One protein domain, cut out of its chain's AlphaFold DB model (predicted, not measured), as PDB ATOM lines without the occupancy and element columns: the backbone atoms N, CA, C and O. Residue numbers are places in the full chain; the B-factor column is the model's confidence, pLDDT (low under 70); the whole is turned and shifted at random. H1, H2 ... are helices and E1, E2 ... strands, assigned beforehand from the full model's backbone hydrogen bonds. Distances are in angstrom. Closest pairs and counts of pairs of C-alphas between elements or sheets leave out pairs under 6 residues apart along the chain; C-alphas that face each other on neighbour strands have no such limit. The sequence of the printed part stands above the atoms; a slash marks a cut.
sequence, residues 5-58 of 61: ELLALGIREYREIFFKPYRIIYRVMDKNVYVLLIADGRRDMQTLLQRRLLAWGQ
ATOM      1  N   GLU A   5      34.884  -7.601 -13.531       66.25
ATOM      2  CA  GLU A   5      35.597  -6.740 -14.482       66.25
ATOM      3  C   GLU A   5      37.119  -6.946 -14.420       66.25
ATOM      4  O   GLU A   5      37.767  -7.099 -15.451       66.25
ATOM      5  N   LEU A   6      37.696  -7.017 -13.212       64.69
ATOM      6  CA  LEU A   6      39.136  -7.258 -13.034       64.69
ATOM      7  C   LEU A   6      39.483  -8.737 -13.215       64.69
ATOM      8  O   LEU A   6      40.569  -9.064 -13.691       64.69
ATOM      9  N   LEU A   7      38.537  -9.629 -12.905       65.00
ATOM     10  CA  LEU A   7      38.665 -11.051 -13.204       65.00
ATOM     11  C   LEU A   7      38.735 -11.306 -14.718       65.00
ATOM     12  O   LEU A   7      39.540 -12.129 -15.146       65.00
ATOM     13  N   ALA A   8      37.950 -10.578 -15.521       62.28
ATOM     14  CA  ALA A   8      37.998 -10.641 -16.984       62.28
ATOM     15  C   ALA A   8      39.340 -10.153 -17.560       62.28
ATOM     16  O   ALA A   8      39.760 -10.622 -18.612       62.28
ATOM     17  N   LEU A   9      40.041  -9.270 -16.841       66.12
ATOM     18  CA  LEU A   9      41.395  -8.809 -17.171       66.12
ATOM     19  C   LEU A   9      42.502  -9.732 -16.622       66.12
ATOM     20  O   LEU A   9      43.683  -9.429 -16.771       66.12
ATOM     21  N   GLY A  10      42.150 -10.843 -15.964       63.66
ATOM     22  CA  GLY A  10      43.108 -11.786 -15.375       63.66
ATOM     23  C   GLY A  10      43.744 -11.317 -14.061       63.66
ATOM     24  O   GLY A  10      44.605 -12.007 -13.514       63.66
ATOM     25  N   ILE A  11      43.313 -10.180 -13.506       67.50
ATOM     26  CA  ILE A  11      43.935  -9.586 -12.322       67.50
ATOM     27  C   ILE A  11      43.255 -10.107 -11.051       67.50
ATOM     28  O   ILE A  11      42.201  -9.631 -10.630       67.50
ATOM     29  N   ARG A  12      43.890 -11.094 -10.411       68.25
ATOM     30  CA  ARG A  12      43.401 -11.744  -9.176       68.25
ATOM     31  C   ARG A  12      43.843 -11.058  -7.880       68.25
ATOM     32  O   ARG A  12      43.455 -11.485  -6.795       68.25
ATOM     33  N   GLU A  13      44.646 -10.005  -7.979       72.69
ATOM     34  CA  GLU A  13      45.200  -9.285  -6.825       72.69
ATOM     35  C   GLU A  13      44.197  -8.338  -6.153       72.69
ATOM     36  O   GLU A  13      44.369  -7.965  -4.990       72.69
ATOM     37  N   TYR A  14      43.132  -7.966  -6.865       77.06
ATOM     38  CA  TYR A  14      42.117  -7.044  -6.374       77.06
ATOM     39  C   TYR A  14      40.936  -7.790  -5.770       77.06
ATOM     40  O   TYR A  14      40.281  -8.600  -6.425       77.06
ATOM     41  N   ARG A  15      40.633  -7.477  -4.516       80.25
ATOM     42  CA  ARG A  15      39.478  -7.991  -3.785       80.25
ATOM     43  C   ARG A  15      38.453  -6.879  -3.629       80.25
ATOM     44  O   ARG A  15      38.800  -5.715  -3.433       80.25
ATOM     45  N   GLU A  16      37.183  -7.251  -3.698       81.19
ATOM     46  CA  GLU A  16      36.081  -6.349  -3.386       81.19
ATOM     47  C   GLU A  16      35.316  -6.816  -2.145       81.19
ATOM     48  O   GLU A  16      35.077  -8.017  -1.932       81.19
ATOM     49  N   ILE A  17      34.913  -5.833  -1.341       82.75
ATOM     50  CA  ILE A  17      33.965  -5.981  -0.241       82.75
ATOM     51  C   ILE A  17      32.762  -5.081  -0.518       82.75
ATOM     52  O   ILE A  17      32.901  -3.914  -0.889       82.75
ATOM     53  N   PHE A  18      31.576  -5.640  -0.304       78.94
ATOM     54  CA  PHE A  18      30.314  -4.916  -0.330       78.94
ATOM     55  C   PHE A  18      29.900  -4.606   1.104       78.94
ATOM     56  O   PHE A  18      29.667  -5.518   1.894       78.94
ATOM     57  N   PHE A  19      29.786  -3.325   1.427       77.69
ATOM     58  CA  PHE A  19      29.302  -2.835   2.708       77.69
ATOM     59  C   PHE A  19      28.200  -1.808   2.447       77.69
ATOM     60  O   PHE A  19      28.506  -0.652   2.197       77.69
ATOM     61  N   LYS A  20      26.927  -2.230   2.434       74.44
ATOM     62  CA  LYS A  20      25.768  -1.408   2.016       74.44
ATOM     63  C   LYS A  20      25.857   0.065   2.484       74.44
ATOM     64  O   LYS A  20      26.017   0.287   3.680       74.44
ATOM     65  N   PRO A  21      25.649   1.061   1.600       75.56
ATOM     66  CA  PRO A  21      25.592   0.992   0.137       75.56
ATOM     67  C   PRO A  21      26.976   1.008  -0.542       75.56
ATOM     68  O   PRO A  21      27.044   0.982  -1.760       75.56
ATOM     69  N   TYR A  22      28.079   1.035   0.196       79.56
ATOM     70  CA  TYR A  22      29.448   1.177  -0.295       79.56
ATOM     71  C   TYR A  22      30.065  -0.111  -0.870       79.56
ATOM     72  O   TYR A  22      29.833  -1.227  -0.408       79.56
ATOM     73  N   ARG A  23      30.915   0.053  -1.884       82.19
ATOM     74  CA  ARG A  23      31.829  -0.951  -2.433       82.19
ATOM     75  C   ARG A  23      33.255  -0.484  -2.189       82.19
ATOM     76  O   ARG A  23      33.611   0.643  -2.538       82.19
ATOM     77  N   ILE A  24      34.060  -1.363  -1.607       83.69
ATOM     78  CA  ILE A  24      35.473  -1.115  -1.334       83.69
ATOM     79  C   ILE A  24      36.292  -2.078  -2.182       83.69
ATOM     80  O   ILE A  24      36.142  -3.295  -2.054       83.69
ATOM     81  N   ILE A  25      37.157  -1.530  -3.031       84.38
ATOM     82  CA  ILE A  25      38.150  -2.286  -3.796       84.38
ATOM     83  C   ILE A  25      39.501  -2.082  -3.125       84.38
ATOM     84  O   ILE A  25      39.960  -0.950  -2.949       84.38
ATOM     85  N   TYR A  26      40.143  -3.184  -2.769       86.50
ATOM     86  CA  TYR A  26      41.446  -3.187  -2.125       86.50
ATOM     87  C   TYR A  26      42.328  -4.278  -2.723       86.50
ATOM     88  O   TYR A  26      41.843  -5.287  -3.237       86.50
ATOM     89  N   ARG A  27      43.640  -4.085  -2.648       85.12
ATOM     90  CA  ARG A  27      44.626  -5.136  -2.908       85.12
ATOM     91  C   ARG A  27      45.421  -5.389  -1.640       85.12
ATOM     92  O   ARG A  27      45.664  -4.473  -0.856       85.12
ATOM     93  N   VAL A  28      45.814  -6.637  -1.444       81.56
ATOM     94  CA  VAL A  28      46.710  -7.025  -0.355       81.56
ATOM     95  C   VAL A  28      48.056  -7.332  -0.990       81.56
ATOM     96  O   VAL A  28      48.123  -8.190  -1.866       81.56
ATOM     97  N   MET A  29      49.094  -6.608  -0.582       83.88
ATOM     98  CA  MET A  29      50.477  -6.871  -0.978       83.88
ATOM     99  C   MET A  29      51.287  -7.137   0.284       83.88
ATOM    100  O   MET A  29      51.357  -6.279   1.164       83.88
ATOM    101  N   ASP A  30      51.873  -8.326   0.378       84.44
ATOM    102  CA  ASP A  30      52.586  -8.811   1.561       84.44
ATOM    103  C   ASP A  30      51.753  -8.670   2.845       84.44
ATOM    104  O   ASP A  30      50.789  -9.405   3.058       84.44
ATOM    105  N   LYS A  31      52.112  -7.708   3.702       86.31
ATOM    106  CA  LYS A  31      51.437  -7.404   4.974       86.31
ATOM    107  C   LYS A  31      50.654  -6.088   4.935       86.31
ATOM    108  O   LYS A  31      50.098  -5.681   5.951       86.31
ATOM    109  N   ASN A  32      50.610  -5.429   3.779       82.62
ATOM    110  CA  ASN A  32      49.989  -4.126   3.594       82.62
ATOM    111  C   ASN A  32      48.680  -4.249   2.809       82.62
ATOM    112  O   ASN A  32      48.584  -4.942   1.793       82.62
ATOM    113  N   VAL A  33      47.661  -3.534   3.280       84.25
ATOM    114  CA  VAL A  33      46.357  -3.444   2.623       84.25
ATOM    115  C   VAL A  33      46.255  -2.083   1.950       84.25
ATOM    116  O   VAL A  33      46.225  -1.054   2.618       84.25
ATOM    117  N   TYR A  34      46.174  -2.081   0.623       84.12
ATOM    118  CA  TYR A  34      46.015  -0.868  -0.171       84.12
ATOM    119  C   TYR A  34      44.560  -0.735  -0.604       84.12
ATOM    120  O   TYR A  34      44.063  -1.534  -1.402       84.12
ATOM    121  N   VAL A  35      43.875   0.284  -0.091       83.19
ATOM    122  CA  VAL A  35      42.502   0.610  -0.487       83.19
ATOM    123  C   VAL A  35      42.552   1.510  -1.719       83.19
ATOM    124  O   VAL A  35      42.982   2.656  -1.634       83.19
ATOM    125  N   LEU A  36      42.134   0.990  -2.875       80.94
ATOM    126  CA  LEU A  36      42.163   1.734  -4.140       80.94
ATOM    127  C   LEU A  36      40.944   2.637  -4.302       80.94
ATOM    128  O   LEU A  36      41.041   3.749  -4.823       80.94
ATOM    129  N   LEU A  37      39.772   2.130  -3.925       76.25
ATOM    130  CA  LEU A  37      38.518   2.812  -4.188       76.25
ATOM    131  C   LEU A  37      37.497   2.491  -3.107       76.25
ATOM    132  O   LEU A  37      37.215   1.327  -2.838       76.25
ATOM    133  N   ILE A  38      36.902   3.543  -2.559       79.56
ATOM    134  CA  ILE A  38      35.678   3.472  -1.769       79.56
ATOM    135  C   ILE A  38      34.629   4.223  -2.578       79.56
ATOM    136  O   ILE A  38      34.738   5.434  -2.780       79.56
ATOM    137  N   ALA A  39      33.650   3.498  -3.096       73.94
ATOM    138  CA  ALA A  39      32.574   4.064  -3.892       73.94
ATOM    139  C   ALA A  39      31.229   3.712  -3.270       73.94
ATOM    140  O   ALA A  39      31.070   2.658  -2.669       73.94
ATOM    141  N   ASP A  40      30.244   4.590  -3.417       73.62
ATOM    142  CA  ASP A  40      28.860   4.248  -3.111       73.62
ATOM    143  C   ASP A  40      28.332   3.371  -4.255       73.62
ATOM    144  O   ASP A  40      28.224   3.830  -5.391       73.62
ATOM    145  N   GLY A  41      28.035   2.106  -3.973       64.75
ATOM    146  CA  GLY A  41      27.519   1.115  -4.917       64.75
ATOM    147  C   GLY A  41      26.133   1.439  -5.480       64.75
ATOM    148  O   GLY A  41      25.639   0.678  -6.308       64.75
ATOM    149  N   ARG A  42      25.509   2.549  -5.061       67.56
ATOM    150  CA  ARG A  42      24.322   3.129  -5.712       67.56
ATOM    151  C   ARG A  42      24.660   3.996  -6.929       67.56
ATOM    152  O   ARG A  42      23.755   4.306  -7.697       67.56
ATOM    153  N   ARG A  43      25.919   4.417  -7.100       62.38
ATOM    154  CA  ARG A  43      26.386   5.109  -8.313       62.38
ATOM    155  C   ARG A  43      26.801   4.093  -9.371       62.38
ATOM    156  O   ARG A  43      27.335   3.039  -9.044       62.38
ATOM    157  N   ASP A  44      26.570   4.444 -10.633       66.12
ATOM    158  CA  ASP A  44      26.931   3.634 -11.795       66.12
ATOM    159  C   ASP A  44      28.459   3.435 -11.862       66.12
ATOM    160  O   ASP A  44      29.226   4.289 -12.324       66.12
ATOM    161  N   MET A  45      28.914   2.317 -11.290       60.47
ATOM    162  CA  MET A  45      30.329   1.983 -11.120       60.47
ATOM    163  C   MET A  45      31.055   1.856 -12.459       60.47
ATOM    164  O   MET A  45      32.245   2.164 -12.534       60.47
ATOM    165  N   GLN A  46      30.332   1.474 -13.515       60.66
ATOM    166  CA  GLN A  46      30.871   1.334 -14.861       60.66
ATOM    167  C   GLN A  46      31.336   2.694 -15.398       60.66
ATOM    168  O   GLN A  46      32.455   2.818 -15.894       60.66
ATOM    169  N   THR A  47      30.540   3.743 -15.174       64.38
ATOM    170  CA  THR A  47      30.868   5.109 -15.611       64.38
ATOM    171  C   THR A  47      32.012   5.719 -14.789       64.38
ATOM    172  O   THR A  47      32.860   6.430 -15.332       64.38
ATOM    173  N   LEU A  48      32.088   5.439 -13.481       64.94
ATOM    174  CA  LEU A  48      33.173   5.935 -12.617       64.94
ATOM    175  C   LEU A  48      34.524   5.277 -12.924       64.94
ATOM    176  O   LEU A  48      35.543   5.973 -12.964       64.94
ATOM    177  N   LEU A  49      34.537   3.960 -13.145       63.88
ATOM    178  CA  LEU A  49      35.747   3.232 -13.525       63.88
ATOM    179  C   LEU A  49      36.201   3.615 -14.932       63.88
ATOM    180  O   LEU A  49      37.385   3.885 -15.103       63.88
ATOM    181  N   GLN A  50      35.287   3.749 -15.900       62.31
ATOM    182  CA  GLN A  50      35.632   4.276 -17.224       62.31
ATOM    183  C   GLN A  50      36.233   5.678 -17.130       62.31
ATOM    184  O   GLN A  50      37.300   5.906 -17.684       62.31
ATOM    185  N   ARG A  51      35.627   6.603 -16.374       63.09
ATOM    186  CA  ARG A  51      36.189   7.953 -16.208       63.09
ATOM    187  C   ARG A  51      37.564   7.945 -15.556       63.09
ATOM    188  O   ARG A  51      38.425   8.672 -16.019       63.09
ATOM    189  N   ARG A  52      37.804   7.156 -14.505       62.09
ATOM    190  CA  ARG A  52      39.131   7.131 -13.863       62.09
ATOM    191  C   ARG A  52      40.170   6.395 -14.700       62.09
ATOM    192  O   ARG A  52      41.271   6.902 -14.843       62.09
ATOM    193  N   LEU A  53      39.843   5.242 -15.270       59.69
ATOM    194  CA  LEU A  53      40.805   4.470 -16.054       59.69
ATOM    195  C   LEU A  53      41.130   5.163 -17.390       59.69
ATOM    196  O   LEU A  53      42.291   5.191 -17.783       59.69
ATOM    197  N   LEU A  54      40.142   5.788 -18.050       56.84
ATOM    198  CA  LEU A  54      40.353   6.541 -19.296       56.84
ATOM    199  C   LEU A  54      40.938   7.942 -19.058       56.84
ATOM    200  O   LEU A  54      41.756   8.376 -19.859       56.84
ATOM    201  N   ALA A  55      40.604   8.636 -17.959       54.22
ATOM    202  CA  ALA A  55      41.237   9.928 -17.658       54.22
ATOM    203  C   ALA A  55      42.730   9.782 -17.332       54.22
ATOM    204  O   ALA A  55      43.512  10.652 -17.694       54.22
ATOM    205  N   TRP A  56      43.149   8.676 -16.706       47.72
ATOM    206  CA  TRP A  56      44.574   8.376 -16.523       47.72
ATOM    207  C   TRP A  56      45.247   7.842 -17.801       47.72
ATOM    208  O   TRP A  56      46.468   7.882 -17.897       47.72
ATOM    209  N   GLY A  57      44.473   7.396 -18.799       50.69
ATOM    210  CA  GLY A  57      44.974   6.958 -20.107       50.69
ATOM    211  C   GLY A  57      45.182   8.075 -21.140       50.69
ATOM    212  O   GLY A  57      45.799   7.819 -22.167       50.69
ATOM    213  N   GLN A  58      44.693   9.300 -20.898       47.75
ATOM    214  CA  GLN A  58      44.845  10.442 -21.824       47.75
ATOM    215  C   GLN A  58      45.850  11.513 -21.366       47.75
ATOM    216  O   GLN A  58      46.061  12.479 -22.087       47.75
TER     217      GLN A  58
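Overview. This is residues 5 to 58 of the 61 residues of an uncharacterized protein of Desulfobacteraceae bacterium (UniProt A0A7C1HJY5). The model shows a strongly twisted sheet of three strands, E1, E2 and E3, folded back on itself through two tight turns, with two helices off the same side of it and a gap between them. H1 is a short turn near the beginning of E1, and H2 follows E3 and points away, its residues 50 to 57 sticking out together with Gln 58. The printed part has 54 residues with two named helices and three named strands, in the order H1, E1, E2, E3, H2; the sheet's order is E1, E2, E3, antiparallel throughout, and the class is mixed, helices and strands. The whole is only just compact, close to loose, with a radius of gyration of the C-alphas of 12.0 A and spans of 31 by 30 by 18 A.

Along the chain. Begin at C-alpha 5, at (35.597, -6.740, -14.482), where H1 starts; it covers residues 5 to 8. Five residues later you reach E1, residues 14 to 19, which runs 16.3 A from its first to its last C-alpha. After a link of two residues comes E2, residues 22 to 29; find C-alpha 22 at (29.448, 1.177, -0.295) and follow the strand for 22.5 A to C-alpha 29 at (50.477, -6.871, -0.978). Two residues on, E3 takes residues 32 to 40 and is the longest strand by residues, 23.7 A from first to last C-alpha. Four residues separate it from H2, residues 45 to 57, which is 17.9 A long and ends at C-alpha 57, at (44.974, 6.958, -20.107).

Arrangement. Look first at the sheet, a meander, in which E1, E2 and E3 follow one another and each is the antiparallel neighbour of the one before. E1 and E3 are its edge strands and E2 is the inner strand. E1 and E2 form a hairpin, with 148 degrees between their directions; C-alphas 16 and 25 face each other at 4.6 A, and N 17 and O 24 are within hydrogen-bond range at 2.9 A. E2 and E3 form a second hairpin, at 163 degrees; C-alphas 24 and 38 face each other at 4.6 A, and N 23 and O 39 are within range at 2.7 A. Look also at O 25, which has both N 36, at 2.9 A, and N 37, at 3.2 A, within range. From the sheet go outward to H1, which is only just not on it, with 4 pairs of C-alphas within 10 A; the closest C-alphas of H1 and E1 are those of Leu 6 and Tyr 14, 7.3 A apart. H2 is likewise only just not on the sheet, also with 4 such pairs, and its closest C-alphas to E3 are those of Ala 39 and Met 45, 7.8 A apart. H1 and H2 are apart, and H2 is apart from E1 and from E2. In H2 every O i to N i+4 pair is within hydrogen-bond range, while H1 is too short for such a pair and has its one O i to N i+3 pair within range.

Size, cuts and confidence. The two C-alphas farthest apart are those of Lys 31 and Gln 58, at 32.9 A. Residues 50 to 58, of which 50 to 57 belong to H2, stand free; the body without them has 45 residues and spans 31 by 22 by 13 A. The printed part has no cut, and its four links between named elements are tight. Read the B-factor column for the pLDDT: its mean over the printed part is 71.5, and residues 5 to 12 and 41 to 58 are under 70. The mean is 83 in E2 and 59 in H2.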